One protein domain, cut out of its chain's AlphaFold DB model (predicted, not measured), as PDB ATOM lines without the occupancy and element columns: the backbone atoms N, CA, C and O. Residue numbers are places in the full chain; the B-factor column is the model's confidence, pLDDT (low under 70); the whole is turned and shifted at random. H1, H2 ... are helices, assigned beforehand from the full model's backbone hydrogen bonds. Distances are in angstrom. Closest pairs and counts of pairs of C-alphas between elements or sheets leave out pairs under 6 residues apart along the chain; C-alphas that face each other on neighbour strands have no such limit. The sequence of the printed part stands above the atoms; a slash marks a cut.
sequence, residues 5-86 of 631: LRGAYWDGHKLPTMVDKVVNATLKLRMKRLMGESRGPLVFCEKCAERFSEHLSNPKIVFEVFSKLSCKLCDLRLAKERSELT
ATOM      1  N   LEU A   5       4.828  -9.631  28.377       92.38
ATOM      2  CA  LEU A   5       3.776 -10.625  28.262       92.38
ATOM      3  C   LEU A   5       4.309 -11.898  28.918       92.38
ATOM      4  O   LEU A   5       5.200 -12.554  28.372       92.38
ATOM      5  N   ARG A   6       3.789 -12.239  30.102       89.31
ATOM      6  CA  ARG A   6       4.225 -13.407  30.891       89.31
ATOM      7  C   ARG A   6       5.733 -13.390  31.192       89.31
ATOM      8  O   ARG A   6       6.413 -14.407  31.090       89.31
ATOM      9  N   GLY A   7       6.255 -12.217  31.533       88.38
ATOM     10  CA  GLY A   7       7.655 -11.973  31.882       88.38
ATOM     11  C   GLY A   7       8.599 -11.770  30.694       88.38
ATOM     12  O   GLY A   7       9.734 -11.341  30.904       88.38
ATOM     13  N   ALA A   8       8.156 -12.023  29.457       92.00
ATOM     14  CA  ALA A   8       8.949 -11.799  28.250       92.00
ATOM     15  C   ALA A   8       8.669 -10.416  27.650       92.00
ATOM     16  O   ALA A   8       7.528  -9.960  27.663       92.00
ATOM     17  N   TYR A   9       9.691  -9.755  27.099       92.69
ATOM     18  CA  TYR A   9       9.512  -8.486  26.386       92.69
ATOM     19  C   TYR A   9       8.462  -8.616  25.282       92.69
ATOM     20  O   TYR A   9       8.520  -9.547  24.478       92.69
ATOM     21  N   TRP A  10       7.519  -7.674  25.235       92.75
ATOM     22  CA  TRP A  10       6.465  -7.693  24.235       92.75
ATOM     23  C   TRP A  10       5.944  -6.290  23.922       92.75
ATOM     24  O   TRP A  10       5.486  -5.551  24.792       92.75
ATOM     25  N   ASP A  11       5.970  -5.926  22.647       92.25
ATOM     26  CA  ASP A  11       5.603  -4.604  22.140       92.25
ATOM     27  C   ASP A  11       4.453  -4.653  21.123       92.25
ATOM     28  O   ASP A  11       4.156  -3.660  20.461       92.25
ATOM     29  N   GLY A  12       3.758  -5.789  21.031       89.81
ATOM     30  CA  GLY A  12       2.703  -6.015  20.045       89.81
ATOM     31  C   GLY A  12       1.479  -5.097  20.164       89.81
ATOM     32  O   GLY A  12       0.697  -5.059  19.216       89.81
ATOM     33  N   HIS A  13       1.340  -4.375  21.282       88.75
ATOM     34  CA  HIS A  13       0.317  -3.359  21.569       88.75
ATOM     35  C   HIS A  13       0.764  -1.929  21.231       88.75
ATOM     36  O   HIS A  13      -0.040  -1.004  21.322       88.75
ATOM     37  N   LYS A  14       2.036  -1.706  20.874       90.50
ATOM     38  CA  LYS A  14       2.500  -0.371  20.480       90.50
ATOM     39  C   LYS A  14       1.898   0.001  19.131       90.50
ATOM     40  O   LYS A  14       1.885  -0.811  18.206       90.50
ATOM     41  N   LEU A  15       1.466   1.255  19.005       89.56
ATOM     42  CA  LEU A  15       0.781   1.761  17.814       89.56
ATOM     43  C   LEU A  15       1.546   1.486  16.499       89.56
ATOM     44  O   LEU A  15       0.924   0.932  15.592       89.56
ATOM     45  N   PRO A  16       2.866   1.757  16.376       92.12
ATOM     46  CA  PRO A  16       3.598   1.453  15.142       92.12
ATOM     47  C   PRO A  16       3.571  -0.041  14.785       92.12
ATOM     48  O   PRO A  16       3.321  -0.402  13.637       92.12
ATOM     49  N   THR A  17       3.734  -0.915  15.781       94.38
ATOM     50  CA  THR A  17       3.695  -2.374  15.610       94.38
ATOM     51  C   THR A  17       2.307  -2.854  15.182       94.38
ATOM     52  O   THR A  17       2.185  -3.713  14.308       94.38
ATOM     53  N   MET A  18       1.243  -2.292  15.763       95.06
ATOM     54  CA  MET A  18      -0.140  -2.593  15.379       95.06
ATOM     55  C   MET A  18      -0.437  -2.165  13.936       95.06
ATOM     56  O   MET A  18      -1.006  -2.944  13.170       95.06
ATOM     57  N   VAL A  19      -0.010  -0.959  13.546       95.56
ATOM     58  CA  VAL A  19      -0.151  -0.450  12.174       95.56
ATOM     59  C   VAL A  19       0.580  -1.362  11.190       95.56
ATOM     60  O   VAL A  19      -0.002  -1.765  10.185       95.56
ATOM     61  N   ASP A  20       1.812  -1.762  11.501       94.81
ATOM     62  CA  ASP A  20       2.601  -2.653  10.647       94.81
ATOM     63  C   ASP A  20       1.949  -4.024  10.447       94.81
ATOM     64  O   ASP A  20       1.876  -4.509   9.315       94.81
ATOM     65  N   LYS A  21       1.419  -4.633  11.515       96.31
ATOM     66  CA  LYS A  21       0.682  -5.906  11.437       96.31
ATOM     67  C   LYS A  21      -0.499  -5.814  10.471       96.31
ATOM     68  O   LYS A  21      -0.637  -6.665   9.588       96.31
ATOM     69  N   VAL A  22      -1.329  -4.779  10.620       96.81
ATOM     70  CA  VAL A  22      -2.532  -4.596   9.798       96.81
ATOM     71  C   VAL A  22      -2.157  -4.267   8.361       96.81
ATOM     72  O   VAL A  22      -2.640  -4.934   7.454       96.81
ATOM     73  N   VAL A  23      -1.247  -3.317   8.133       96.38
ATOM     74  CA  VAL A  23      -0.804  -2.935   6.783       96.38
ATOM     75  C   VAL A  23      -0.243  -4.138   6.026       96.38
ATOM     76  O   VAL A  23      -0.614  -4.352   4.874       96.38
ATOM     77  N   ASN A  24       0.582  -4.968   6.668       94.81
ATOM     78  CA  ASN A  24       1.136  -6.166   6.037       94.81
ATOM     79  C   ASN A  24       0.049  -7.207   5.715       94.81
ATOM     80  O   ASN A  24       0.100  -7.850   4.663       94.81
ATOM     81  N   ALA A  25      -0.943  -7.381   6.591       95.69
ATOM     82  CA  ALA A  25      -2.072  -8.274   6.337       95.69
ATOM     83  C   ALA A  25      -2.952  -7.764   5.181       95.69
ATOM     84  O   ALA A  25      -3.254  -8.522   4.256       95.69
ATOM     85  N   THR A  26      -3.286  -6.471   5.177       95.94
ATOM     86  CA  THR A  26      -4.064  -5.815   4.117       95.94
ATOM     87  C   THR A  26      -3.341  -5.868   2.778       95.94
ATOM     88  O   THR A  26      -3.951  -6.169   1.755       95.94
ATOM     89  N   LEU A  27      -2.024  -5.646   2.767       94.25
ATOM     90  CA  LEU A  27      -1.215  -5.712   1.556       94.25
ATOM     91  C   LEU A  27      -1.251  -7.108   0.924       94.25
ATOM     92  O   LEU A  27      -1.405  -7.218  -0.291       94.25
ATOM     93  N   LYS A  28      -1.188  -8.179   1.728       92.38
ATOM     94  CA  LYS A  28      -1.322  -9.561   1.233       92.38
ATOM     95  C   LYS A  28      -2.685  -9.805   0.580       92.38
ATOM     96  O   LYS A  28      -2.739 -10.389  -0.504       92.38
ATOM     97  N   LEU A  29      -3.771  -9.346   1.210       92.75
ATOM     98  CA  LEU A  29      -5.131  -9.471   0.669       92.75
ATOM     99  C   LEU A  29      -5.286  -8.685  -0.635       92.75
ATOM    100  O   LEU A  29      -5.689  -9.246  -1.655       92.75
ATOM    101  N   ARG A  30      -4.860  -7.419  -0.631       92.62
ATOM    102  CA  ARG A  30      -4.922  -6.537  -1.797       92.62
ATOM    103  C   ARG A  30      -4.083  -7.067  -2.956       92.62
ATOM    104  O   ARG A  30      -4.550  -7.054  -4.089       92.62
ATOM    105  N   MET A  31      -2.874  -7.576  -2.702       89.00
ATOM    106  CA  MET A  31      -2.048  -8.191  -3.748       89.00
ATOM    107  C   MET A  31      -2.705  -9.442  -4.322       89.00
ATOM    108  O   MET A  31      -2.726  -9.609  -5.538       89.00
ATOM    109  N   LYS A  32      -3.289 -10.301  -3.478       88.62
ATOM    110  CA  LYS A  32      -4.029 -11.480  -3.943       88.62
ATOM    111  C   LYS A  32      -5.194 -11.083  -4.856       88.62
ATOM    112  O   LYS A  32      -5.354 -11.690  -5.913       88.62
ATOM    113  N   ARG A  33      -5.963 -10.055  -4.483       89.56
ATOM    114  CA  ARG A  33      -7.064  -9.520  -5.296       89.56
ATOM    115  C   ARG A  33      -6.564  -8.936  -6.616       89.56
ATOM    116  O   ARG A  33      -7.009  -9.366  -7.673       89.56
ATOM    117  N   LEU A  34      -5.591  -8.027  -6.567       87.44
ATOM    118  CA  LEU A  34      -5.036  -7.382  -7.759       87.44
ATOM    119  C   LEU A  34      -4.420  -8.395  -8.731       87.44
ATOM    120  O   LEU A  34      -4.627  -8.271  -9.931       87.44
ATOM    121  N   MET A  35      -3.717  -9.419  -8.240       83.31
ATOM    122  CA  MET A  35      -3.176 -10.488  -9.090       83.31
ATOM    123  C   MET A  35      -4.255 -11.426  -9.651       83.31
ATOM    124  O   MET A  35      -4.039 -12.022 -10.703       83.31
ATOM    125  N   GLY A  36      -5.386 -11.585  -8.958       82.62
ATOM    126  CA  GLY A  36      -6.535 -12.352  -9.448       82.62
ATOM    127  C   GLY A  36      -7.375 -11.595 -10.482       82.62
ATOM    128  O   GLY A  36      -7.950 -12.211 -11.374       82.62
ATOM    129  N   GLU A  37      -7.428 -10.264 -10.381       77.69
ATOM    130  CA  GLU A  37      -8.198  -9.384 -11.268       77.69
ATOM    131  C   GLU A  37      -7.391  -8.890 -12.482       77.69
ATOM    132  O   GLU A  37      -7.977  -8.590 -13.527       77.69
ATOM    133  N   SER A  38      -6.057  -8.774 -12.385       63.94
ATOM    134  CA  SER A  38      -5.276  -8.132 -13.447       63.94
ATOM    135  C   SER A  38      -5.107  -9.022 -14.680       63.94
ATOM    136  O   SER A  38      -4.583 -10.135 -14.644       63.94
ATOM    137  N   ARG A  39      -5.506  -8.471 -15.832       63.97
ATOM    138  CA  ARG A  39      -5.164  -8.990 -17.168       63.97
ATOM    139  C   ARG A  39      -3.894  -8.341 -17.745       63.97
ATOM    140  O   ARG A  39      -3.541  -8.616 -18.886       63.97
ATOM    141  N   GLY A  40      -3.219  -7.484 -16.972       67.81
ATOM    142  CA  GLY A  40      -2.048  -6.698 -17.375       67.81
ATOM    143  C   GLY A  40      -1.118  -6.358 -16.198       67.81
ATOM    144  O   GLY A  40      -1.388  -6.786 -15.067       67.81
ATOM    145  N   PRO A  41      -0.020  -5.623 -16.455       70.50
ATOM    146  CA  PRO A  41       0.980  -5.294 -15.446       70.50
ATOM    147  C   PRO A  41       0.418  -4.373 -14.357       70.50
ATOM    148  O   PRO A  41      -0.335  -3.439 -14.634       70.50
ATOM    149  N   LEU A  42       0.783  -4.645 -13.103       76.69
ATOM    150  CA  LEU A  42       0.428  -3.794 -11.967       76.69
ATOM    151  C   LEU A  42       1.435  -2.648 -11.856       76.69
ATOM    152  O   LEU A  42       2.635  -2.909 -11.790       76.69
ATOM    153  N   VAL A  43       0.936  -1.408 -11.807       77.25
ATOM    154  CA  VAL A  43       1.752  -0.187 -11.718       77.25
ATOM    155  C   VAL A  43       1.680   0.405 -10.309       77.25
ATOM    156  O   VAL A  43       0.594   0.670  -9.782       77.25
ATOM    157  N   PHE A  44       2.847   0.654  -9.713       84.31
ATOM    158  CA  PHE A  44       2.996   1.299  -8.406       84.31
ATOM    159  C   PHE A  44       3.975   2.468  -8.497       84.31
ATOM    160  O   PHE A  44       4.940   2.418  -9.253       84.31
ATOM    161  N   CYS A  45       3.755   3.513  -7.693       86.75
ATOM    162  CA  CYS A  45       4.713   4.614  -7.616       86.75
ATOM    163  C   CYS A  45       5.993   4.187  -6.879       86.75
ATOM    164  O   CYS A  45       5.948   3.333  -5.990       86.75
ATOM    165  N   GLU A  46       7.106   4.848  -7.196       84.69
ATOM    166  CA  GLU A  46       8.445   4.568  -6.652       84.69
ATOM    167  C   GLU A  46       8.462   4.458  -5.119       84.69
ATOM    168  O   GLU A  46       8.926   3.465  -4.570       84.69
ATOM    169  N   LYS A  47       7.830   5.406  -4.414       88.88
ATOM    170  CA  LYS A  47       7.770   5.394  -2.942       88.88
ATOM    171  C   LYS A  47       7.058   4.167  -2.368       88.88
ATOM    172  O   LYS A  47       7.421   3.685  -1.301       88.88
ATOM    173  N   CYS A  48       6.002   3.686  -3.027       89.06
ATOM    174  CA  CYS A  48       5.304   2.476  -2.587       89.06
ATOM    175  C   CYS A  48       6.094   1.216  -2.951       89.06
ATOM    176  O   CYS A  48       6.086   0.267  -2.173       89.06
ATOM    177  N   ALA A  49       6.777   1.222  -4.098       84.44
ATOM    178  CA  ALA A  49       7.654   0.138  -4.522       84.44
ATOM    179  C   ALA A  49       8.815  -0.071  -3.542       84.44
ATOM    180  O   ALA A  49       9.046  -1.190  -3.099       84.44
ATOM    181  N   GLU A  50       9.486   1.011  -3.149       86.19
ATOM    182  CA  GLU A  50      10.571   0.985  -2.169       86.19
ATOM    183  C   GLU A  50      10.066   0.505  -0.802       86.19
ATOM    184  O   GLU A  50      10.581  -0.465  -0.238       86.19
ATOM    185  N   ARG A  51       8.995   1.135  -0.295       88.19
ATOM    186  CA  ARG A  51       8.465   0.868   1.050       88.19
ATOM    187  C   ARG A  51       7.920  -0.549   1.230       88.19
ATOM    188  O   ARG A  51       7.927  -1.047   2.354       88.19
ATOM    189  N   PHE A  52       7.425  -1.171   0.163       90.25
ATOM    190  CA  PHE A  52       6.815  -2.503   0.186       90.25
ATOM    191  C   PHE A  52       7.559  -3.517  -0.691       90.25
ATOM    192  O   PHE A  52       6.974  -4.514  -1.108       90.25
ATOM    193  N   SER A  53       8.840  -3.275  -0.971       84.88
ATOM    194  CA  SER A  53       9.674  -4.085  -1.873       84.88
ATOM    195  C   SER A  53       9.650  -5.587  -1.553       84.88
ATOM    196  O   SER A  53       9.527  -6.407  -2.466       84.88
ATOM    197  N   GLU A  54       9.643  -5.948  -0.268       82.31
ATOM    198  CA  GLU A  54       9.542  -7.331   0.231       82.31
ATOM    199  C   GLU A  54       8.260  -8.062  -0.208       82.31
ATOM    200  O   GLU A  54       8.223  -9.288  -0.298       82.31
ATOM    201  N   HIS A  55       7.191  -7.319  -0.493       79.25
ATOM    202  CA  HIS A  55       5.897  -7.860  -0.909       79.25
ATOM    203  C   HIS A  55       5.664  -7.776  -2.422       79.25
ATOM    204  O   HIS A  55       4.691  -8.340  -2.925       79.25
ATOM    205  N   LEU A  56       6.540  -7.076  -3.148       78.75
ATOM    206  CA  LEU A  56       6.393  -6.751  -4.567       78.75
ATOM    207  C   LEU A  56       7.399  -7.496  -5.459       78.75
ATOM    208  O   LEU A  56       7.573  -7.140  -6.620       78.75
ATOM    209  N   SER A  57       8.035  -8.561  -4.968       68.56
ATOM    210  CA  SER A  57       9.074  -9.320  -5.692       68.56
ATOM    211  C   SER A  57       8.556 -10.175  -6.871       68.56
ATOM    212  O   SER A  57       9.242 -11.089  -7.322       68.56
ATOM    213  N   ASN A  58       7.340  -9.927  -7.371       66.75
ATOM    214  CA  ASN A  58       6.732 -10.705  -8.451       66.75
ATOM    215  C   ASN A  58       7.092 -10.114  -9.831       66.75
ATOM    216  O   ASN A  58       6.829  -8.934 -10.061       66.75
ATOM    217  N   PRO A  59       7.590 -10.920 -10.790       57.62
ATOM    218  CA  PRO A  59       7.979 -10.453 -12.127       57.62
ATOM    219  C   PRO A  59       6.842  -9.848 -12.977       57.62
ATOM    220  O   PRO A  59       7.119  -9.246 -14.007       57.62
ATOM    221  N   LYS A  60       5.567  -9.980 -12.577       62.06
ATOM    222  CA  LYS A  60       4.420  -9.323 -13.245       62.06
ATOM    223  C   LYS A  60       4.210  -7.851 -12.847       62.06
ATOM    224  O   LYS A  60       3.271  -7.216 -13.333       62.06
ATOM    225  N   ILE A  61       5.026  -7.322 -11.939       63.53
ATOM    226  CA  ILE A  61       4.924  -5.950 -11.439       63.53
ATOM    227  C   ILE A  61       5.827  -5.055 -12.286       63.53
ATOM    228  O   ILE A  61       7.025  -5.306 -12.393       63.53
ATOM    229  N   VAL A  62       5.248  -4.023 -12.903       61.12
ATOM    230  CA  VAL A  62       5.981  -3.077 -13.752       61.12
ATOM    231  C   VAL A  62       6.055  -1.739 -13.035       61.12
ATOM    232  O   VAL A  62       5.046  -1.181 -12.600       61.12
ATOM    233  N   PHE A  63       7.271  -1.228 -12.901       61.34
ATOM    234  CA  PHE A  63       7.532   0.054 -12.268       61.34
ATOM    235  C   PHE A  63       7.487   1.146 -13.333       61.34
ATOM    236  O   PHE A  63       8.395   1.257 -14.152       61.34
ATOM    237  N   GLU A  64       6.428   1.954 -13.320       56.78
ATOM    238  CA  GLU A  64       6.349   3.160 -14.142       56.78
ATOM    239  C   GLU A  64       6.326   4.406 -13.257       56.78
ATOM    240  O   GLU A  64       5.578   4.517 -12.282       56.78
ATOM    241  N   VAL A  65       7.174   5.367 -13.614       51.12
ATOM    242  CA  VAL A  65       7.360   6.623 -12.891       51.12
ATOM    243  C   VAL A  65       6.331   7.645 -13.389       51.12
ATOM    244  O   VAL A  65       6.693   8.552 -14.122       51.12
ATOM    245  N   PHE A  66       5.044   7.533 -13.023       57.34
ATOM    246  CA  PHE A  66       4.077   8.630 -13.232       57.34
ATOM    247  C   PHE A  66       2.971   8.736 -12.162       57.34
ATOM    248  O   PHE A  66       2.481   7.745 -11.637       57.34
ATOM    249  N   SER A  67       2.623  10.003 -11.873       54.25
ATOM    250  CA  SER A  67       1.588  10.618 -11.008       54.25
ATOM    251  C   SER A  67       1.073   9.864  -9.757       54.25
ATOM    252  O   SER A  67       0.589   8.740  -9.806       54.25
ATOM    253  N   LYS A  68       1.039  10.560  -8.606       55.25
ATOM    254  CA  LYS A  68       0.477  10.067  -7.323       55.25
ATOM    255  C   LYS A  68      -0.977   9.557  -7.402       55.25
ATOM    256  O   LYS A  68      -1.412   8.900  -6.459       55.25
ATOM    257  N   LEU A  69      -1.721   9.871  -8.466       57.66
ATOM    258  CA  LEU A  69      -3.175   9.697  -8.564       57.66
ATOM    259  C   LEU A  69      -3.633   8.262  -8.898       57.66
ATOM    260  O   LEU A  69      -4.794   7.948  -8.661       57.66
ATOM    261  N   SER A  70      -2.761   7.379  -9.398       72.12
ATOM    262  CA  SER A  70      -3.149   6.023  -9.844       72.12
ATOM    263  C   SER A  70      -2.635   4.869  -8.968       72.12
ATOM    264  O   SER A  70      -3.094   3.734  -9.118       72.12
ATOM    265  N   CYS A  71      -1.712   5.127  -8.036       84.62
ATOM    266  CA  CYS A  71      -1.088   4.076  -7.226       84.62
ATOM    267  C   CYS A  71      -2.068   3.473  -6.203       84.62
ATOM    268  O   CYS A  71      -2.521   4.150  -5.279       84.62
ATOM    269  N   LYS A  72      -2.316   2.161  -6.310       86.75
ATOM    270  CA  LYS A  72      -3.248   1.393  -5.457       86.75
ATOM    271  C   LYS A  72      -2.743   1.108  -4.031       86.75
ATOM    272  O   LYS A  72      -3.429   0.419  -3.280       86.75
ATOM    273  N   LEU A  73      -1.545   1.581  -3.680       90.94
ATOM    274  CA  LEU A  73      -0.896   1.357  -2.376       90.94
ATOM    275  C   LEU A  73      -0.566   2.650  -1.623       90.94
ATOM    276  O   LEU A  73      -0.015   2.603  -0.523       90.94
ATOM    277  N   CYS A  74      -0.846   3.812  -2.221       91.00
ATOM    278  CA  CYS A  74      -0.526   5.100  -1.609       91.00
ATOM    279  C   CYS A  74      -1.252   5.309  -0.276       91.00
ATOM    280  O   CYS A  74      -0.654   5.865   0.637       91.00
ATOM    281  N   ASP A  75      -2.498   4.860  -0.163       92.12
ATOM    282  CA  ASP A  75      -3.299   4.880   1.063       92.12
ATOM    283  C   ASP A  75      -2.632   4.086   2.197       92.12
ATOM    284  O   ASP A  75      -2.404   4.642   3.268       92.12
ATOM    285  N   LEU A  76      -2.222   2.838   1.941       93.31
ATOM    286  CA  LEU A  76      -1.541   1.991   2.930       93.31
ATOM    287  C   LEU A  76      -0.181   2.564   3.339       93.31
ATOM    288  O   LEU A  76       0.169   2.556   4.519       93.31
ATOM    289  N   ARG A  77       0.584   3.099   2.377       93.38
ATOM    290  CA  ARG A  77       1.862   3.766   2.663       93.38
ATOM    291  C   ARG A  77       1.655   4.989   3.553       93.38
ATOM    292  O   ARG A  77       2.361   5.132   4.546       93.38
ATOM    293  N   LEU A  78       0.702   5.856   3.209       92.62
ATOM    294  CA  LEU A  78       0.411   7.070   3.976       92.62
ATOM    295  C   LEU A  78      -0.104   6.739   5.379       92.62
ATOM    296  O   LEU A  78       0.333   7.376   6.334       92.62
ATOM    297  N   ALA A  79      -0.971   5.731   5.513       91.31
ATOM    298  CA  ALA A  79      -1.453   5.279   6.814       91.31
ATOM    299  C   ALA A  79      -0.299   4.760   7.691       91.31
ATOM    300  O   ALA A  79      -0.211   5.124   8.861       91.31
ATOM    301  N   LYS A  80       0.637   3.994   7.110       92.75
ATOM    302  CA  LYS A  80       1.853   3.517   7.792       92.75
ATOM    303  C   LYS A  80       2.788   4.654   8.206       92.75
ATOM    304  O   LYS A  80       3.241   4.683   9.341       92.75
ATOM    305  N   GLU A  81       3.068   5.598   7.309       92.31
ATOM    306  CA  GLU A  81       3.942   6.753   7.582       92.31
ATOM    307  C   GLU A  81       3.385   7.670   8.678       92.31
ATOM    308  O   GLU A  81       4.153   8.292   9.407       92.31
ATOM    309  N   ARG A  82       2.057   7.751   8.801       91.69
ATOM    310  CA  ARG A  82       1.365   8.607   9.774       91.69
ATOM    311  C   ARG A  82       0.900   7.868  11.031       91.69
ATOM    312  O   ARG A  82       0.268   8.485  11.878       91.69
ATOM    313  N   SER A  83       1.189   6.571  11.158       90.31
ATOM    314  CA  SER A  83       0.689   5.712  12.245       90.31
ATOM    315  C   SER A  83      -0.847   5.724  12.403       90.31
ATOM    316  O   SER A  83      -1.376   5.636  13.508       90.31
ATOM    317  N   GLU A  84      -1.588   5.818  11.294       90.56
ATOM    318  CA  GLU A  84      -3.056   5.889  11.284       90.56
ATOM    319  C   GLU A  84      -3.674   4.478  11.355       90.56
ATOM    320  O   GLU A  84      -4.070   3.883  10.342       90.56
ATOM    321  N   LEU A  85      -3.765   3.927  12.571       91.62
ATOM    322  CA  LEU A  85      -4.293   2.578  12.814       91.62
ATOM    323  C   LEU A  85      -5.733   2.411  12.324       91.62
ATOM    324  O   LEU A  85      -6.003   1.474  11.581       91.62
ATOM    325  N   THR A  86      -6.634   3.340  12.655       90.44
ATOM    326  CA  THR A  86      -8.050   3.266  12.256       90.44
ATOM    327  C   THR A  86      -8.211   3.139  10.742       90.44
ATOM    328  O   THR A  86      -8.969   2.294  10.276       90.44
TER     329      THR A  86
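What this domain is: This is residues 5 to 86 of the 631 residues of the protein "SIR2-like domain-containing protein" of Burkholderia sp. WP9 (UniProt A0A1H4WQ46). One long helix, H1, makes a spine, with the short helix H3 packed side by side on it and the small helix H2 packed on H3. Residues 5 to 11 stick out as a tail at one end, while residues 58 to 70, in a long loop, lie toward the other. The 82 printed residues include H1, H2 and H3 in that order and no named strand; the class is all helix, with 37 residues in named elements, under half. The whole is a loose rod, with radius of gyration of the C-alphas 14.8 A and spans of 50 by 23 by 20 A.

Where its parts are: H1, residues 15 to 37, runs 32.4 A from C-alpha 15 at (0.781, 1.761, 17.814). H2 is residues 46 to 51. H3, residues 74 to 81, ends with C-alpha 81 at (3.942, 6.753, 7.582).

How they stand to each other: H1 touches H3, closest at the C-alphas of Val 19 and Lys 80, 6.2 A, at a shallow tilt of 17 degrees, opposite ways. H2 and H3 only just touch, with 3 pairs of C-alphas within 8 A, the closest those of Cys 48 and Arg 77, 6.4 A. H1 and H2 are apart. In H1, H2 and H3 every O i to N i+4 pair is within hydrogen-bond range.

The domain as a whole: The printed part has no cut. The link from H2 to H3 is long, 22 residues. Residues 38 to 40 and 57 to 69 have pLDDT under 70.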